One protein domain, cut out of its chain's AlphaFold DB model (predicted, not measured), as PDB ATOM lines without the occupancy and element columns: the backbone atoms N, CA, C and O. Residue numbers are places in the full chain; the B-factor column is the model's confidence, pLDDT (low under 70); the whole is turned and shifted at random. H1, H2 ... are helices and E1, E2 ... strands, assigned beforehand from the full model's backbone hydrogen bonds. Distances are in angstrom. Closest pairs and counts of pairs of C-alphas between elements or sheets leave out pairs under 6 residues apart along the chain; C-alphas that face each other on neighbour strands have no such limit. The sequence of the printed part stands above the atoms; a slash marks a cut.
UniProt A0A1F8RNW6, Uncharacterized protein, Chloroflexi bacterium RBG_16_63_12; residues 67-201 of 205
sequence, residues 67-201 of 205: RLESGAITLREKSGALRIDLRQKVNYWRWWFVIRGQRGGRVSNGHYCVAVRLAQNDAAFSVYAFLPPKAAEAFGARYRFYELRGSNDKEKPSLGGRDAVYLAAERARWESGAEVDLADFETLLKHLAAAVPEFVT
ATOM      1  N   ARG A  67     -47.751  42.389 175.421       90.81
ATOM      2  CA  ARG A  67     -47.695  43.772 174.944       90.81
ATOM      3  C   ARG A  67     -49.091  44.245 174.584       90.81
ATOM      4  O   ARG A  67     -49.811  43.572 173.849       90.81
ATOM      5  N   LEU A  68     -49.436  45.412 175.109       90.38
ATOM      6  CA  LEU A  68     -50.662  46.125 174.786       90.38
ATOM      7  C   LEU A  68     -50.372  47.105 173.649       90.38
ATOM      8  O   LEU A  68     -49.464  47.926 173.747       90.38
ATOM      9  N   GLU A  69     -51.148  47.017 172.579       88.88
ATOM     10  CA  GLU A  69     -51.163  47.977 171.477       88.88
ATOM     11  C   GLU A  69     -52.559  48.611 171.385       88.88
ATOM     12  O   GLU A  69     -53.545  48.061 171.882       88.88
ATOM     13  N   SER A  70     -52.668  49.763 170.718       81.62
ATOM     14  CA  SER A  70     -53.897  50.575 170.645       81.62
ATOM     15  C   SER A  70     -55.118  49.873 170.030       81.62
ATOM     16  O   SER A  70     -56.226  50.387 170.125       81.62
ATOM     17  N   GLY A  71     -54.949  48.694 169.432       85.38
ATOM     18  CA  GLY A  71     -56.056  47.857 168.960       85.38
ATOM     19  C   GLY A  71     -55.773  46.360 169.011       85.38
ATOM     20  O   GLY A  71     -56.536  45.592 168.448       85.38
ATOM     21  N   ALA A  72     -54.683  45.929 169.644       90.75
ATOM     22  CA  ALA A  72     -54.330  44.519 169.694       90.75
ATOM     23  C   ALA A  72     -53.582  44.174 170.976       90.75
ATOM     24  O   ALA A  72     -52.971  45.029 171.617       90.75
ATOM     25  N   ILE A  73     -53.606  42.896 171.326       92.44
ATOM     26  CA  ILE A  73     -52.821  42.344 172.421       92.44
ATOM     27  C   ILE A  73     -51.936  41.260 171.836       92.44
ATOM     28  O   ILE A  73     -52.425  40.306 171.228       92.44
ATOM     29  N   THR A  74     -50.630  41.417 172.027       92.12
ATOM     30  CA  THR A  74     -49.634  40.481 171.518       92.12
ATOM     31  C   THR A  74     -48.979  39.761 172.688       92.12
ATOM     32  O   THR A  74     -48.317  40.385 173.519       92.12
ATOM     33  N   LEU A  75     -49.132  38.442 172.747       90.81
ATOM     34  CA  LEU A  75     -48.352  37.584 173.625       90.81
ATOM     35  C   LEU A  75     -47.115  37.101 172.870       90.81
ATOM     36  O   LEU A  75     -47.224  36.430 171.846       90.81
ATOM     37  N   ARG A  76     -45.929  37.405 173.393       88.38
ATOM     38  CA  ARG A  76     -44.667  36.887 172.866       88.38
ATOM     39  C   ARG A  76     -44.212  35.697 173.702       88.38
ATOM     40  O   ARG A  76     -43.904  35.855 174.886       88.38
ATOM     41  N   GLU A  77     -44.142  34.534 173.067       84.62
ATOM     42  CA  GLU A  77     -43.549  33.306 173.593       84.62
ATOM     43  C   GLU A  77     -42.276  32.960 172.796       84.62
ATOM     44  O   GLU A  77     -41.994  33.542 171.747       84.62
ATOM     45  N   LYS A  78     -41.472  32.013 173.292       74.50
ATOM     46  CA  LYS A  78     -40.311  31.480 172.560       74.50
ATOM     47  C   LYS A  78     -40.698  30.758 171.261       74.50
ATOM     48  O   LYS A  78     -39.900  30.740 170.334       74.50
ATOM     49  N   SER A  79     -41.888  30.163 171.217       73.81
ATOM     50  CA  SER A  79     -42.450  29.421 170.076       73.81
ATOM     51  C   SER A  79     -43.015  30.331 168.980       73.81
ATOM     52  O   SER A  79     -43.142  29.899 167.839       73.81
ATOM     53  N   GLY A  80     -43.350  31.583 169.307       82.12
ATOM     54  CA  GLY A  80     -43.977  32.518 168.379       82.12
ATOM     55  C   GLY A  80     -44.697  33.666 169.085       82.12
ATOM     56  O   GLY A  80     -44.768  33.732 170.314       82.12
ATOM     57  N   ALA A  81     -45.222  34.597 168.290       87.50
ATOM     58  CA  ALA A  81     -46.072  35.677 168.777       87.50
ATOM     59  C   ALA A  81     -47.537  35.367 168.450       87.50
ATOM     60  O   ALA A  81     -47.881  35.158 167.289       87.50
ATOM     61  N   LEU A  82     -48.393  35.363 169.469       90.00
ATOM     62  CA  LEU A  82     -49.843  35.278 169.317       90.00
ATOM     63  C   LEU A  82     -50.418  36.687 169.407       90.00
ATOM     64  O   LEU A  82     -50.144  37.404 170.367       90.00
ATOM     65  N   ARG A  83     -51.218  37.086 168.420       92.81
ATOM     66  CA  ARG A  83     -51.849  38.406 168.367       92.81
ATOM     67  C   ARG A  83     -53.361  38.246 168.365       92.81
ATOM     68  O   ARG A  83     -53.891  37.468 167.582       92.81
ATOM     69  N   ILE A  84     -54.027  39.015 169.216       93.69
ATOM     70  CA  ILE A  84     -55.482  39.161 169.245       93.69
ATOM     71  C   ILE A  84     -55.808  40.608 168.881       93.69
ATOM     72  O   ILE A  84     -55.315  41.530 169.529       93.69
ATOM     73  N   ASP A  85     -56.594  40.802 167.828       93.25
ATOM     74  CA  ASP A  85     -57.095  42.099 167.376       93.25
ATOM     75  C   ASP A  85     -58.409  42.420 168.096       93.25
ATOM     76  O   ASP A  85     -59.424  41.750 167.898       93.25
ATOM     77  N   LEU A  86     -58.381  43.465 168.922       91.94
ATOM     78  CA  LEU A  86     -59.507  43.905 169.742       91.94
ATOM     79  C   LEU A  86     -60.589  44.634 168.934       91.94
ATOM     80  O   LEU A  86     -61.655  44.913 169.471       91.94
ATOM     81  N   ARG A  87     -60.336  44.957 167.657       90.25
ATOM     82  CA  ARG A  87     -61.334  45.577 166.766       90.25
ATOM     83  C   ARG A  87     -62.371  44.580 166.261       90.25
ATOM     84  O   ARG A  87     -63.419  44.985 165.767       90.25
ATOM     85  N   GLN A  88     -62.066  43.288 166.335       90.19
ATOM     86  CA  GLN A  88     -62.990  42.222 165.971       90.19
ATOM     87  C   GLN A  88     -63.607  41.610 167.232       90.19
ATOM     88  O   GLN A  88     -63.210  41.904 168.358       90.19
ATOM     89  N   LYS A  89     -64.574  40.709 167.045       90.00
ATOM     90  CA  LYS A  89     -65.171  39.977 168.160       90.00
ATOM     91  C   LYS A  89     -64.130  39.059 168.809       90.00
ATOM     92  O   LYS A  89     -63.619  38.144 168.166       90.00
ATOM     93  N   VAL A  90     -63.866  39.283 170.093       92.69
ATOM     94  CA  VAL A  90     -62.958  38.470 170.910       92.69
ATOM     95  C   VAL A  90     -63.772  37.717 171.951       92.69
ATOM     96  O   VAL A  90     -64.530  38.316 172.712       92.69
ATOM     97  N   ASN A  91     -63.594  36.399 172.012       93.00
ATOM     98  CA  ASN A  91     -64.144  35.591 173.091       93.00
ATOM     99  C   ASN A  91     -63.216  35.685 174.299       93.00
ATOM    100  O   ASN A  91     -61.994  35.590 174.164       93.00
ATOM    101  N   TYR A  92     -63.785  35.845 175.488       93.31
ATOM    102  CA  TYR A  92     -62.999  35.947 176.704       93.31
ATOM    103  C   TYR A  92     -63.629  35.164 177.854       93.31
ATOM    104  O   TYR A  92     -64.847  35.041 177.962       93.31
ATOM    105  N   TRP A  93     -62.777  34.659 178.744       93.94
ATOM    106  CA  TRP A  93     -63.179  33.989 179.977       93.94
ATOM    107  C   TRP A  93     -62.399  34.575 181.133       93.94
ATOM    108  O   TRP A  93     -61.183  34.730 181.041       93.94
ATOM    109  N   ARG A  94     -63.097  34.880 182.225       93.69
ATOM    110  CA  ARG A  94     -62.500  35.429 183.441       93.69
ATOM    111  C   ARG A  94     -62.808  34.500 184.589       93.69
ATOM    112  O   ARG A  94     -63.978  34.303 184.908       93.69
ATOM    113  N   TRP A  95     -61.782  33.958 185.218       94.19
ATOM    114  CA  TRP A  95     -61.967  33.133 186.400       94.19
ATOM    115  C   TRP A  95     -60.924  33.431 187.456       94.19
ATOM    116  O   TRP A  95     -59.877  34.025 187.196       94.19
ATOM    117  N   TRP A  96     -61.240  33.012 188.665       94.50
ATOM    118  CA  TRP A  96     -60.334  33.056 189.793       94.50
ATOM    119  C   TRP A  96     -60.522  31.821 190.670       94.50
ATOM    120  O   TRP A  96     -61.558  31.160 190.613       94.50
ATOM    121  N   PHE A  97     -59.514  31.488 191.464       91.62
ATOM    122  CA  PHE A  97     -59.612  30.434 192.468       91.62
ATOM    123  C   PHE A  97     -58.598  30.658 193.584       91.62
ATOM    124  O   PHE A  97     -57.541  31.262 193.380       91.62
ATOM    125  N   VAL A  98     -58.907  30.120 194.763       90.81
ATOM    126  CA  VAL A  98     -57.995  30.125 195.908       90.81
ATOM    127  C   VAL A  98     -56.954  29.027 195.741       90.81
ATOM    128  O   VAL A  98     -57.274  27.852 195.546       90.81
ATOM    129  N   ILE A  99     -55.687  29.399 195.860       88.19
ATOM    130  CA  ILE A  99     -54.566  28.469 195.871       88.19
ATOM    131  C   ILE A  99     -54.534  27.801 197.237       88.19
ATOM    132  O   ILE A  99     -54.204  28.418 198.249       88.19
ATOM    133  N   ARG A 100     -54.890  26.516 197.245       83.31
ATOM    134  CA  ARG A 100     -54.777  25.647 198.415       83.31
ATOM    135  C   ARG A 100     -53.401  24.973 198.407       83.31
ATOM    136  O   ARG A 100     -53.043  24.295 197.443       83.31
ATOM    137  N   GLY A 101     -52.650  25.148 199.490       74.94
ATOM    138  CA  GLY A 101     -51.300  24.608 199.668       74.94
ATOM    139  C   GLY A 101     -50.194  25.480 199.067       74.94
ATOM    140  O   GLY A 101     -50.439  26.516 198.454       74.94
ATOM    141  N   GLN A 102     -48.943  25.062 199.265       63.78
ATOM    142  CA  GLN A 102     -47.767  25.806 198.817       63.78
ATOM    143  C   GLN A 102     -47.331  25.315 197.426       63.78
ATOM    144  O   GLN A 102     -46.558  24.365 197.300       63.78
ATOM    145  N   ARG A 103     -47.838  25.940 196.356       62.66
ATOM    146  CA  ARG A 103     -47.401  25.636 194.980       62.66
ATOM    147  C   ARG A 103     -46.102  26.384 194.665       62.66
ATOM    148  O   ARG A 103     -46.093  27.603 194.542       62.66
ATOM    149  N   GLY A 104     -44.999  25.643 194.529       59.75
ATOM    150  CA  GLY A 104     -43.743  26.148 193.954       59.75
ATOM    151  C   GLY A 104     -42.986  27.192 194.785       59.75
ATOM    152  O   GLY A 104     -42.162  27.910 194.233       59.75
ATOM    153  N   GLY A 105     -43.267  27.322 196.087       63.94
ATOM    154  CA  GLY A 105     -42.539  28.208 197.013       63.94
ATOM    155  C   GLY A 105     -42.738  29.720 196.811       63.94
ATOM    156  O   GLY A 105     -42.476  30.479 197.739       63.94
ATOM    157  N   ARG A 106     -43.229  30.149 195.641       73.00
ATOM    158  CA  ARG A 106     -43.424  31.554 195.249       73.00
ATOM    159  C   ARG A 106     -44.720  32.165 195.774       73.00
ATOM    160  O   ARG A 106     -44.737  33.336 196.134       73.00
ATOM    161  N   VAL A 107     -45.798  31.384 195.808       79.44
ATOM    162  CA  VAL A 107     -47.133  31.873 196.167       79.44
ATOM    163  C   VAL A 107     -47.583  31.193 197.452       79.44
ATOM    164  O   VAL A 107     -47.576  29.964 197.552       79.44
ATOM    165  N   SER A 108     -47.928  31.997 198.460       80.81
ATOM    166  CA  SER A 108     -48.347  31.466 199.757       80.81
ATOM    167  C   SER A 108     -49.790  30.955 199.728       80.81
ATOM    168  O   SER A 108     -50.605  31.366 198.899       80.81
ATOM    169  N   ASN A 109     -50.096  30.025 200.634       84.56
ATOM    170  CA  ASN A 109     -51.426  29.436 200.756       84.56
ATOM    171  C   ASN A 109     -52.492  30.524 200.991       84.56
ATOM    172  O   ASN A 109     -52.247  31.491 201.710       84.56
ATOM    173  N   GLY A 110     -53.668  30.362 200.386       86.69
ATOM    174  CA  GLY A 110     -54.772  31.319 200.489       86.69
ATOM    175  C   GLY A 110     -54.694  32.491 199.509       86.69
ATOM    176  O   GLY A 110     -55.636  33.271 199.431       86.69
ATOM    177  N   HIS A 111     -53.618  32.623 198.728       91.50
ATOM    178  CA  HIS A 111     -53.596  33.579 197.619       91.50
ATOM    179  C   HIS A 111     -54.591  33.184 196.533       91.50
ATOM    180  O   HIS A 111     -54.892  32.008 196.337       91.50
ATOM    181  N   TYR A 112     -55.064  34.173 195.789       92.50
ATOM    182  CA  TYR A 112     -55.952  33.974 194.659       92.50
ATOM    183  C   TYR A 112     -55.140  33.985 193.371       92.50
ATOM    184  O   TYR A 112     -54.309  34.866 193.161       92.50
ATOM    185  N   CYS A 113     -55.402  33.023 192.498       93.00
ATOM    186  CA  CYS A 113     -55.049  33.136 191.092       93.00
ATOM    187  C   CYS A 113     -56.222  33.808 190.389       93.00
ATOM    188  O   CYS A 113     -57.337  33.296 190.469       93.00
ATOM    189  N   VAL A 114     -55.984  34.930 189.716       94.94
ATOM    190  CA  VAL A 114     -56.959  35.550 188.811       94.94
ATOM    191  C   VAL A 114     -56.443  35.416 187.391       94.94
ATOM    192  O   VAL A 114     -55.255  35.617 187.135       94.94
ATOM    193  N   ALA A 115     -57.320  35.061 186.464       95.69
ATOM    194  CA  ALA A 115     -56.930  34.786 185.098       95.69
ATOM    195  C   ALA A 115     -57.971  35.287 184.101       95.69
ATOM    196  O   ALA A 115     -59.182  35.271 184.344       95.69
ATOM    197  N   VAL A 116     -57.461  35.711 182.950       95.50
ATOM    198  CA  VAL A 116     -58.233  36.015 181.756       95.50
ATOM    199  C   VAL A 116     -57.676  35.213 180.599       95.50
ATOM    200  O   VAL A 116     -56.483  35.266 180.312       95.50
ATOM    201  N   ARG A 117     -58.554  34.502 179.900       95.38
ATOM    202  CA  ARG A 117     -58.260  33.916 178.596       95.38
ATOM    203  C   ARG A 117     -58.918  34.757 177.528       95.38
ATOM    204  O   ARG A 117     -60.093  35.083 177.657       95.38
ATOM    205  N   LEU A 118     -58.166  35.051 176.481       95.06
ATOM    206  CA  LEU A 118     -58.653  35.671 175.260       95.06
ATOM    207  C   LEU A 118     -58.523  34.645 174.135       95.06
ATOM    208  O   LEU A 118     -57.506  33.951 174.054       95.06
ATOM    209  N   ALA A 119     -59.547  34.531 173.297       94.31
ATOM    210  CA  ALA A 119     -59.535  33.685 172.113       94.31
ATOM    211  C   ALA A 119     -60.197  34.384 170.928       94.31
ATOM    212  O   ALA A 119     -61.270  34.982 171.048       94.31
ATOM    213  N   GLN A 120     -59.561  34.261 169.772       94.50
ATOM    214  CA  GLN A 120     -60.014  34.819 168.511       94.50
ATOM    215  C   GLN A 120     -59.468  33.965 167.370       94.50
ATOM    216  O   GLN A 120     -58.255  33.780 167.262       94.50
ATOM    217  N   ASN A 121     -60.356  33.478 166.500       90.31
ATOM    218  CA  ASN A 121     -60.005  32.536 165.435       90.31
ATOM    219  C   ASN A 121     -59.229  31.339 166.028       90.31
ATOM    220  O   ASN A 121     -59.716  30.717 166.973       90.31
ATOM    221  N   ASP A 122     -58.009  31.085 165.549       89.62
ATOM    222  CA  ASP A 122     -57.125  30.019 166.039       89.62
ATOM    223  C   ASP A 122     -56.153  30.472 167.145       89.62
ATOM    224  O   ASP A 122     -55.415  29.666 167.712       89.62
ATOM    225  N   ALA A 123     -56.133  31.766 167.480       90.88
ATOM    226  CA  ALA A 123     -55.251  32.314 168.503       90.88
ATOM    227  C   ALA A 123     -55.963  32.355 169.859       90.88
ATOM    228  O   ALA A 123     -56.993  33.010 170.026       90.88
ATOM    229  N   ALA A 124     -55.383  31.701 170.865       92.69
ATOM    230  CA  ALA A 124     -55.866  31.798 172.235       92.69
ATOM    231  C   ALA A 124     -54.712  31.809 173.231       92.69
ATOM    232  O   ALA A 124     -53.823  30.960 173.180       92.69
ATOM    233  N   PHE A 125     -54.758  32.732 174.186       93.75
ATOM    234  CA  PHE A 125     -53.792  32.769 175.276       93.75
ATOM    235  C   PHE A 125     -54.423  33.229 176.583       93.75
ATOM    236  O   PHE A 125     -55.486  33.848 176.611       93.75
ATOM    237  N   SER A 126     -53.773  32.871 177.689       95.25
ATOM    238  CA  SER A 126     -54.235  33.205 179.038       95.25
ATOM    239  C   SER A 126     -53.209  34.082 179.737       95.25
ATOM    240  O   SER A 126     -52.017  33.788 179.700       95.25
ATOM    241  N   VAL A 127     -53.672  35.142 180.381       95.12
ATOM    242  CA  VAL A 127     -52.866  36.018 181.230       95.12
ATOM    243  C   VAL A 127     -53.391  35.888 182.650       95.12
ATOM    244  O   VAL A 127     -54.604  35.829 182.852       95.12
ATOM    245  N   TYR A 128     -52.501  35.798 183.630       94.94
ATOM    246  CA  TYR A 128     -52.891  35.618 185.022       94.94
ATOM    247  C   TYR A 128     -51.970  36.360 185.984       94.94
ATOM    248  O   TYR A 128     -50.823  36.660 185.657       94.94
ATOM    249  N   ALA A 129     -52.488  36.618 187.179       93.94
ATOM    250  CA  ALA A 129     -51.765  37.233 188.282       93.94
ATOM    251  C   ALA A 129     -52.135  36.552 189.606       93.94
ATOM    252  O   ALA A 129     -53.206  35.949 189.741       93.94
ATOM    253  N   PHE A 130     -51.252  36.669 190.596       92.88
ATOM    254  CA  PHE A 130     -51.500  36.193 191.955       92.88
ATOM    255  C   PHE A 130     -51.771  37.359 192.898       92.88
ATOM    256  O   PHE A 130     -51.036  38.344 192.908       92.88
ATOM    257  N   LEU A 131     -52.834  37.245 193.693       92.94
ATOM    258  CA  LEU A 131     -53.275  38.293 194.605       92.94
ATOM    259  C   LEU A 131     -53.327  37.779 196.046       92.94
ATOM    260  O   LEU A 131     -53.801  36.662 196.281       92.94
ATOM    261  N   PRO A 132     -52.920  38.594 197.033       91.81
ATOM    262  CA  PRO A 132     -53.240  38.318 198.426       91.81
ATOM    263  C   PRO A 132     -54.760  38.450 198.664       91.81
ATOM    264  O   PRO A 132     -55.413  39.228 197.963       91.81
ATOM    265  N   PRO A 133     -55.330  37.765 199.676       90.31
ATOM    266  CA  PRO A 133     -56.779  37.713 199.920       90.31
ATOM    267  C   PRO A 133     -57.467  39.084 199.936       90.31
ATOM    268  O   PRO A 133     -58.427  39.314 199.210       90.31
ATOM    269  N   LYS A 134     -56.900  40.044 200.679       89.94
ATOM    270  CA  LYS A 134     -57.438  41.408 200.788       89.94
ATOM    271  C   LYS A 134     -57.490  42.137 199.439       89.94
ATOM    272  O   LYS A 134     -58.428  42.881 199.166       89.94
ATOM    273  N   ALA A 135     -56.475  41.939 198.595       90.50
ATOM    274  CA  ALA A 135     -56.466  42.521 197.256       90.50
ATOM    275  C   ALA A 135     -57.473  41.810 196.354       90.50
ATOM    276  O   ALA A 135     -58.154  42.482 195.588       90.50
ATOM    277  N   ALA A 136     -57.595  40.484 196.469       89.12
ATOM    278  CA  ALA A 136     -58.550  39.694 195.705       89.12
ATOM    279  C   ALA A 136     -59.995  40.125 195.980       89.12
ATOM    280  O   ALA A 136     -60.723  40.374 195.029       89.12
ATOM    281  N   GLU A 137     -60.395  40.324 197.236       87.06
ATOM    282  CA  GLU A 137     -61.736  40.823 197.586       87.06
ATOM    283  C   GLU A 137     -62.051  42.164 196.903       87.06
ATOM    284  O   GLU A 137     -63.064  42.304 196.214       87.06
ATOM    285  N   ALA A 138     -61.132  43.129 197.005       88.19
ATOM    286  CA  ALA A 138     -61.259  44.419 196.329       88.19
ATOM    287  C   ALA A 138     -61.242  44.293 194.793       88.19
ATOM    288  O   ALA A 138     -61.787  45.142 194.083       88.19
ATOM    289  N   PHE A 139     -60.590  43.260 194.262       87.25
ATOM    290  CA  PHE A 139     -60.522  42.976 192.835       87.25
ATOM    291  C   PHE A 139     -61.822  42.370 192.307       87.25
ATOM    292  O   PHE A 139     -62.341  42.836 191.297       87.25
ATOM    293  N   GLY A 140     -62.373  41.382 193.013       84.25
ATOM    294  CA  GLY A 140     -63.632  40.719 192.675       84.25
ATOM    295  C   GLY A 140     -64.841  41.646 192.781       84.25
ATOM    296  O   GLY A 140     -65.787  41.517 192.009       84.25
ATOM    297  N   ALA A 141     -64.790  42.635 193.680       83.31
ATOM    298  CA  ALA A 141     -65.799  43.689 193.747       83.31
ATOM    299  C   ALA A 141     -65.786  44.601 192.503       83.31
ATOM    300  O   ALA A 141     -66.840  45.051 192.056       83.31
ATOM    301  N   ARG A 142     -64.601  44.868 191.932       85.12
ATOM    302  CA  ARG A 142     -64.423  45.733 190.749       85.12
ATOM    303  C   ARG A 142     -64.667  44.997 189.433       85.12
ATOM    304  O   ARG A 142     -65.208  45.570 188.493       85.12
ATOM    305  N   TYR A 143     -64.266  43.735 189.364       82.38
ATOM    306  CA  TYR A 143     -64.303  42.915 188.162       82.38
ATOM    307  C   TYR A 143     -65.002  41.592 188.478       82.38
ATOM    308  O   TYR A 143     -64.577  40.857 189.364       82.38
ATOM    309  N   ARG A 144     -66.060  41.247 187.735       84.50
ATOM    310  CA  ARG A 144     -66.760  39.972 187.943       84.50
ATOM    311  C   ARG A 144     -65.966  38.806 187.350       84.50
ATOM    312  O   ARG A 144     -65.928  38.626 186.129       84.50
ATOM    313  N   PHE A 145     -65.364  38.010 188.228       89.31
ATOM    314  CA  PHE A 145     -64.694  36.752 187.897       89.31
ATOM    315  C   PHE A 145     -65.578  35.554 188.230       89.31
ATOM    316  O   PHE A 145     -66.291  35.545 189.232       89.31
ATOM    317  N   TYR A 146     -65.505  34.524 187.393       90.12
ATOM    318  CA  TYR A 146     -66.097  33.232 187.699       90.12
ATOM    319  C   TYR A 146     -65.264  32.503 188.757       90.12
ATOM    320  O   TYR A 146     -64.072  32.274 188.552       90.12
ATOM    321  N   GLU A 147     -65.871  32.131 189.884       89.75
ATOM    322  CA  GLU A 147     -65.211  31.300 190.894       89.75
ATOM    323  C   GLU A 147     -65.042  29.870 190.391       89.75
ATOM    324  O   GLU A 147     -65.982  29.077 190.388       89.75
ATOM    325  N   LEU A 148     -63.820  29.545 189.966       86.88
ATOM    326  CA  LEU A 148     -63.470  28.203 189.551       86.88
ATOM    327  C   LEU A 148     -63.303  27.331 190.792       86.88
ATOM    328  O   LEU A 148     -62.355  27.479 191.568       86.88
ATOM    329  N   ARG A 149     -64.223  26.386 190.956       76.12
ATOM    330  CA  ARG A 149     -64.163  25.405 192.038       76.12
ATOM    331  C   ARG A 149     -63.262  24.247 191.636       76.12
ATOM    332  O   ARG A 149     -63.248  23.805 190.488       76.12
ATOM    333  N   GLY A 150     -62.456  23.782 192.584       66.00
ATOM    334  CA  GLY A 150     -61.538  22.677 192.341       66.00
ATOM    335  C   GLY A 150     -62.296  21.371 192.103       66.00
ATOM    336  O   GLY A 150     -63.301  21.108 192.751       66.00
ATOM    337  N   SER A 151     -61.752  20.501 191.248       58.28
ATOM    338  CA  SER A 151     -62.316  19.172 190.938       58.28
ATOM    339  C   SER A 151     -62.511  18.249 192.160       58.28
ATOM    340  O   SER A 151     -63.111  17.189 192.014       58.28
ATOM    341  N   ASN A 152     -61.983  18.614 193.334       57.28
ATOM    342  CA  ASN A 152     -62.074  17.848 194.582       57.28
ATOM    343  C   ASN A 152     -63.199  18.308 195.529       57.28
ATOM    344  O   ASN A 152     -63.314  17.747 196.618       57.28
ATOM    345  N   ASP A 153     -64.021  19.296 195.159       61.41
ATOM    346  CA  ASP A 153     -65.222  19.626 195.936       61.41
ATOM    347  C   ASP A 153     -66.276  18.526 195.715       61.41
ATOM    348  O   ASP A 153     -67.048  18.543 194.762       61.41
ATOM    349  N   LYS A 154     -66.280  17.533 196.614       52.06
ATOM    350  CA  LYS A 154     -67.133  16.328 196.576       52.06
ATOM    351  C   LYS A 154     -68.638  16.595 196.759       52.06
ATOM    352  O   LYS A 154     -69.420  15.653 196.726       52.06
ATOM    353  N   GLU A 155     -69.051  17.841 196.982       51.56
ATOM    354  CA  GLU A 155     -70.386  18.169 197.497       51.56
ATOM    355  C   GLU A 155     -71.447  18.544 196.452       51.56
ATOM    356  O   GLU A 155     -72.599  18.734 196.839       51.56
ATOM    357  N   LYS A 156     -71.142  18.677 195.150       51.69
ATOM    358  CA  LYS A 156     -72.136  19.196 194.181       51.69
ATOM    359  C   LYS A 156     -72.136  18.496 192.811       51.69
ATOM    360  O   LYS A 156     -71.105  17.970 192.395       51.69
ATOM    361  N   PRO A 157     -73.311  18.432 192.146       47.19
ATOM    362  CA  PRO A 157     -73.569  17.536 191.021       47.19
ATOM    363  C   PRO A 157     -72.777  17.949 189.778       47.19
ATOM    364  O   PRO A 157     -72.519  19.132 189.592       47.19
ATOM    365  N   SER A 158     -72.427  16.950 188.952       54.81
ATOM    366  CA  SER A 158     -72.047  17.033 187.531       54.81
ATOM    367  C   SER A 158     -71.584  18.417 187.060       54.81
ATOM    368  O   SER A 158     -72.436  19.268 186.809       54.81
ATOM    369  N   LEU A 159     -70.269  18.599 186.855       57.91
ATOM    370  CA  LEU A 159     -69.672  19.775 186.201       57.91
ATOM    371  C   LEU A 159     -70.580  20.256 185.062       57.91
ATOM    372  O   LEU A 159     -70.677  19.607 184.019       57.91
ATOM    373  N   GLY A 160     -71.302  21.358 185.276       64.12
ATOM    374  CA  GLY A 160     -72.149  21.922 184.233       64.12
ATOM    375  C   GLY A 160     -71.281  22.319 183.037       64.12
ATOM    376  O   GLY A 160     -70.085  22.571 183.189       64.12
ATOM    377  N   GLY A 161     -71.866  22.438 181.841       72.69
ATOM    378  CA  GLY A 161     -71.106  22.797 180.632       72.69
ATOM    379  C   GLY A 161     -70.247  24.066 180.784       72.69
ATOM    380  O   GLY A 161     -69.181  24.159 180.183       72.69
ATOM    381  N   ARG A 162     -70.646  25.010 181.653       78.62
ATOM    382  CA  ARG A 162     -69.843  26.196 181.999       78.62
ATOM    383  C   ARG A 162     -68.554  25.861 182.757       78.62
ATOM    384  O   ARG A 162     -67.506  26.376 182.377       78.62
ATOM    385  N   ASP A 163     -68.599  25.003 183.774       82.56
ATOM    386  CA  ASP A 163     -67.408  24.624 184.553       82.56
ATOM    387  C   ASP A 163     -66.361  23.922 183.691       82.56
ATOM    388  O   ASP A 163     -65.166  24.192 183.814       82.56
ATOM    389  N   ALA A 164     -66.807  23.060 182.773       84.00
ATOM    390  CA  ALA A 164     -65.920  22.351 181.857       84.00
ATOM    391  C   ALA A 164     -65.075  23.317 181.004       84.00
ATOM    392  O   ALA A 164     -63.876  23.094 180.823       84.00
ATOM    393  N   VAL A 165     -65.670  24.422 180.538       88.06
ATOM    394  CA  VAL A 165     -64.967  25.445 179.747       88.06
ATOM    395  C   VAL A 165     -63.911  26.169 180.584       88.06
ATOM    396  O   VAL A 165     -62.782  26.342 180.124       88.06
ATOM    397  N   TYR A 166     -64.225  26.544 181.828       91.12
ATOM    398  CA  TYR A 166     -63.251  27.199 182.710       91.12
ATOM    399  C   TYR A 166     -62.140  26.251 183.174       91.12
ATOM    400  O   TYR A 166     -60.988  26.668 183.263       91.12
ATOM    401  N   LEU A 167     -62.437  24.968 183.396       89.44
ATOM    402  CA  LEU A 167     -61.416  23.957 183.683       89.44
ATOM    403  C   LEU A 167     -60.485  23.729 182.488       89.44
ATOM    404  O   LEU A 167     -59.276  23.590 182.674       89.44
ATOM    405  N   ALA A 168     -61.016  23.719 181.263       89.81
ATOM    406  CA  ALA A 168     -60.201  23.653 180.053       89.81
ATOM    407  C   ALA A 168     -59.323  24.907 179.900       89.81
ATOM    408  O   ALA A 168     -58.128  24.793 179.618       89.81
ATOM    409  N   ALA A 169     -59.882  26.095 180.155       91.88
ATOM    410  CA  ALA A 169     -59.131  27.348 180.160       91.88
ATOM    411  C   ALA A 169     -58.019  27.350 181.224       91.88
ATOM    412  O   ALA A 169     -56.907  27.792 180.943       91.88
ATOM    413  N   GLU A 170     -58.284  26.796 182.409       92.56
ATOM    414  CA  GLU A 170     -57.311  26.665 183.494       92.56
ATOM    415  C   GLU A 170     -56.184  25.679 183.161       92.56
ATOM    416  O   GLU A 170     -55.016  25.975 183.420       92.56
ATOM    417  N   ARG A 171     -56.496  24.534 182.540       90.44
ATOM    418  CA  ARG A 171     -55.463  23.612 182.035       90.44
ATOM    419  C   ARG A 171     -54.573  24.302 181.006       90.44
ATOM    420  O   ARG A 171     -53.354  24.279 181.137       90.44
ATOM    421  N   ALA A 172     -55.171  25.007 180.052       90.50
ATOM    422  CA  ALA A 172     -54.410  25.740 179.051       90.50
ATOM    423  C   ALA A 172     -53.581  26.890 179.664       90.50
ATOM    424  O   ALA A 172     -52.465  27.143 179.221       90.50
ATOM    425  N   ARG A 173     -54.066  27.560 180.722       92.56
ATOM    426  CA  ARG A 173     -53.277  28.542 181.492       92.56
ATOM    427  C   ARG A 173     -52.048  27.895 182.127       92.56
ATOM    428  O   ARG A 173     -50.983  28.507 182.129       92.56
ATOM    429  N   TRP A 174     -52.177  26.687 182.670       87.12
ATOM    430  CA  TRP A 174     -51.043  25.971 183.254       87.12
ATOM    431  C   TRP A 174     -49.934  25.708 182.225       87.12
ATOM    432  O   TRP A 174     -48.755  25.865 182.535       87.12
ATOM    433  N   GLU A 175     -50.308  25.374 180.992       86.38
ATOM    434  CA  GLU A 175     -49.369  25.049 179.914       86.38
ATOM    435  C   GLU A 175     -48.747  26.304 179.275       86.38
ATOM    436  O   GLU A 175     -47.521  26.426 179.173       86.38
ATOM    437  N   SER A 176     -49.580  27.270 178.876       86.50
ATOM    438  CA  SER A 176     -49.181  28.406 178.030       86.50
ATOM    439  C   SER A 176     -49.488  29.786 178.616       86.50
ATOM    440  O   SER A 176     -49.282  30.807 177.962       86.50
ATOM    441  N   GLY A 177     -49.940  29.858 179.868       89.94
ATOM    442  CA  GLY A 177     -50.298  31.121 180.502       89.94
ATOM    443  C   GLY A 177     -49.106  32.057 180.724       89.94
ATOM    444  O   GLY A 177     -48.005  31.632 181.102       89.94
ATOM    445  N   ALA A 178     -49.344  33.352 180.545       92.00
ATOM    446  CA  ALA A 178     -48.418  34.419 180.895       92.00
ATOM    447  C   ALA A 178     -48.731  34.947 182.296       92.00
ATOM    448  O   ALA A 178     -49.826  35.454 182.538       92.00
ATOM    449  N   GLU A 179     -47.770  34.814 183.208       91.75
ATOM    450  CA  GLU A 179     -47.863  35.434 184.528       91.75
ATOM    451  C   GLU A 179     -47.418  36.892 184.428       91.75
ATOM    452  O   GLU A 179     -46.364  37.170 183.851       91.75
ATOM    453  N   VAL A 180     -48.206  37.803 184.992       91.62
ATOM    454  CA  VAL A 180     -47.908  39.238 185.064       91.62
ATOM    455  C   VAL A 180     -48.131  39.749 186.486       91.62
ATOM    456  O   VAL A 180     -48.850  39.131 187.276       91.62
ATOM    457  N   ASP A 181     -47.536  40.896 186.806       89.69
ATOM    458  CA  ASP A 181     -47.777  41.563 188.082       89.69
ATOM    459  C   ASP A 181     -49.202  42.126 188.148       89.69
ATOM    460  O   ASP A 181     -49.845  42.403 187.134       89.69
ATOM    461  N   LEU A 182     -49.707  42.337 189.366       90.19
ATOM    462  CA  LEU A 182     -51.070  42.830 189.587       90.19
ATOM    463  C   LEU A 182     -51.338  44.173 188.886       90.19
ATOM    464  O   LEU A 182     -52.406  44.356 188.309       90.19
ATOM    465  N   ALA A 183     -50.379  45.102 188.916       91.12
ATOM    466  CA  ALA A 183     -50.527  46.414 188.281       91.12
ATOM    467  C   ALA A 183     -50.652  46.306 186.750       91.12
ATOM    468  O   ALA A 183     -51.498  46.967 186.137       91.12
ATOM    469  N   ASP A 184     -49.867  45.421 186.137       92.06
ATOM    470  CA  ASP A 184     -49.929  45.147 184.700       92.06
ATOM    471  C   ASP A 184     -51.223  44.419 184.335       92.06
ATOM    472  O   ASP A 184     -51.856  44.731 183.326       92.06
ATOM    473  N   PHE A 185     -51.668  43.495 185.191       93.62
ATOM    474  CA  PHE A 185     -52.950  42.821 185.026       93.62
ATOM    475  C   PHE A 185     -54.123  43.808 185.090       93.62
ATOM    476  O   PHE A 185     -54.998  43.771 184.231       93.62
ATOM    477  N   GLU A 186     -54.131  44.744 186.047       93.12
ATOM    478  CA  GLU A 186     -55.135  45.818 186.096       93.12
ATOM    479  C   GLU A 186     -55.111  46.678 184.831       93.12
ATOM    480  O   GLU A 186     -56.166  47.033 184.302       93.12
ATOM    481  N   THR A 187     -53.918  46.996 184.329       93.44
ATOM    482  CA  THR A 187     -53.748  47.771 183.094       93.44
ATOM    483  C   THR A 187     -54.332  47.024 181.894       93.44
ATOM    484  O   THR A 187     -55.088  47.609 181.118       93.44
ATOM    485  N   LEU A 188     -54.081  45.716 181.788       93.56
ATOM    486  CA  LEU A 188     -54.692  44.843 180.785       93.56
ATOM    487  C   LEU A 188     -56.225  44.845 180.882       93.56
ATOM    488  O   LEU A 188     -56.896  45.001 179.865       93.56
ATOM    489  N   LEU A 189     -56.795  44.693 182.082       92.88
ATOM    490  CA  LEU A 189     -58.252  44.679 182.254       92.88
ATOM    491  C   LEU A 189     -58.895  46.021 181.900       92.88
ATOM    492  O   LEU A 189     -59.968  46.032 181.303       92.88
ATOM    493  N   LYS A 190     -58.254  47.145 182.247       92.25
ATOM    494  CA  LYS A 190     -58.712  48.487 181.849       92.25
ATOM    495  C   LYS A 190     -58.675  48.654 180.332       92.25
ATOM    496  O   LYS A 190     -59.632  49.162 179.758       92.25
ATOM    497  N   HIS A 191     -57.609  48.176 179.688       92.69
ATOM    498  CA  HIS A 191     -57.479  48.197 178.231       92.69
ATOM    499  C   HIS A 191     -58.567  47.361 177.549       92.69
ATOM    500  O   HIS A 191     -59.220  47.829 176.620       92.69
ATOM    501  N   LEU A 192     -58.830  46.152 178.059       92.00
ATOM    502  CA  LEU A 192     -59.911  45.287 177.577       92.00
ATOM    503  C   LEU A 192     -61.293  45.911 177.792       92.00
ATOM    504  O   LEU A 192     -62.115  45.868 176.886       92.00
ATOM    505  N   ALA A 193     -61.540  46.522 178.951       90.56
ATOM    506  CA  ALA A 193     -62.795  47.212 179.242       90.56
ATOM    507  C   ALA A 193     -63.050  48.399 178.301       90.56
ATOM    508  O   ALA A 193     -64.193  48.647 177.931       90.56
ATOM    509  N   ALA A 194     -61.995  49.117 177.904       90.19
ATOM    510  CA  ALA A 194     -62.095  50.228 176.963       90.19
ATOM    511  C   ALA A 194     -62.309  49.760 175.513       90.19
ATOM    512  O   ALA A 194     -63.037  50.406 174.763       90.19
ATOM    513  N   ALA A 195     -61.675  48.656 175.112       89.69
ATOM    514  CA  ALA A 195     -61.699  48.176 173.731       89.69
ATOM    515  C   ALA A 195     -62.854  47.205 173.422       89.69
ATOM    516  O   ALA A 195     -63.300  47.132 172.281       89.69
ATOM    517  N   VAL A 196     -63.337  46.458 174.418       88.88
ATOM    518  CA  VAL A 196     -64.367  45.422 174.269       88.88
ATOM    519  C   VAL A 196     -65.563  45.791 175.157       88.88
ATOM    520  O   VAL A 196     -65.555  45.477 176.345       88.88
ATOM    521  N   PRO A 197     -66.619  46.430 174.614       82.06
ATOM    522  CA  PRO A 197     -67.751  46.921 175.411       82.06
ATOM    523  C   PRO A 197     -68.440  45.829 176.244       82.06
ATOM    524  O   PRO A 197     -68.800  46.051 177.399       82.06
ATOM    525  N   GLU A 198     -68.551  44.619 175.682       83.62
ATOM    526  CA  GLU A 198     -69.128  43.447 176.356       83.62
ATOM    527  C   GLU A 198     -68.355  43.038 177.618       83.62
ATOM    528  O   GLU A 198     -68.917  42.414 178.513       83.62
ATOM    529  N   PHE A 199     -67.072  43.400 177.716       82.44
ATOM    530  CA  PHE A 199     -66.215  43.064 178.850       82.44
ATOM    531  C   PHE A 199     -66.704  43.692 180.161       82.44
ATOM    532  O   PHE A 199     -66.472  43.139 181.241       82.44
ATOM    533  N   VAL A 200     -67.404  44.827 180.081       75.12
ATOM    534  CA  VAL A 200     -67.942  45.554 181.240       75.12
ATOM    535  C   VAL A 200     -69.382  45.131 181.558       75.12
ATOM    536  O   VAL A 200     -69.751  45.066 182.727       75.12
ATOM    537  N   THR A 201     -70.187  44.790 180.546       58.44
ATOM    538  CA  THR A 201     -71.660  44.716 180.628       58.44
ATOM    539  C   THR A 201     -72.270  43.392 181.097       58.44
ATOM    540  O   THR A 201     -73.491  43.249 181.052       58.44
TER     541      THR A 201
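Overview. This is residues 67 to 201 of the 205 residues of an uncharacterized protein of Chloroflexi bacterium RBG_16_63_12 (UniProt A0A1F8RNW6). A long three-stranded sheet, E4 E5 E6, makes the middle, with H2 crossing one face and H1 and H3 packed on the other. A small three-stranded sheet, E1 E2 E3, crosses one end of the long sheet, only partly face to face with it, and H3 packs on this sheet too; residues 152 to 158 stick out. The printed part has 135 residues with six named strands, then three named helices, in the order E1 E2 E3 E4 E5 E6 H1 H2 H3; both sheets are antiparallel and the class is mixed. The whole is compact, with a radius of gyration of the C-alphas of 15.0 A and spans of 42 by 34 by 31 A.

Arrangement. E1, residues 67 to 69, E2, residues 72 to 76, and E3, residues 81 to 85, form a meander, each strand the antiparallel neighbour of the one before. Within hydrogen-bond range are N 67 and O 74, 2.8 A, and N 73 and O 84, 2.8 A. E4, residues 91 to 98, E5, residues 112 to 120, and E6, residues 123 to 131, form a second meander, with N 93 and O 117 at 2.9 A and N 116 and O 127 at 2.9 A. The two sheets make a sandwich, two sheets face to face, their strands at 67 degrees and best planes 42 degrees apart; the closest C-alphas of E3 and E6 are Leu 82 and Ala 123, 6.2 A. The sheet E4 E5 E6 has three layers, helices on both faces. H1, residues 133 to 142, is on it at a height of 9.5 A, along E5 at 9 degrees on the local plane; their closest C-alphas are Tyr 112 and Ala 136, 6.4 A. H2, residues 161 to 176, is on the opposite face, height 8.6 A, across E4 at 81 degrees on the local plane; Ser 126 of E6 and Arg 173 have C-alphas 5.4 A apart, the closest of E6 and H2. H3, residues 182 to 195, is on the same face as H1, slantwise to E6 at 37 degrees on the local plane; their closest C-alphas are Ala 129 and Leu 182, 5.8 A. H3 is also on the sheet E1 E2 E3, two layers, at a height of 10.3 A. The three helices are apart from one another. Every O i to N i+4 pair is within range in H3, 5 of 6 in H1 and 11 of 12 in H2.

Along the chain. E1 begins at C-alpha 67, (-47.695, 43.772, 174.944). E4 is 24.3 A long, E5 26.5 A, E6 26.9 A, H2 22.8 A and H3 19.8 A. H3 ends at C-alpha 195, (-61.699, 48.176, 173.731).

Size, cuts and confidence. The C-alphas of Ser 70 and Glu 155 are the two farthest apart, 45.2 A. The printed part has no cut. The links E4 to E5 and H1 to H2 are long. Mean pLDDT of the printed part is 85.4; residues 102 to 105, 150 to 160 and 201 are under 70.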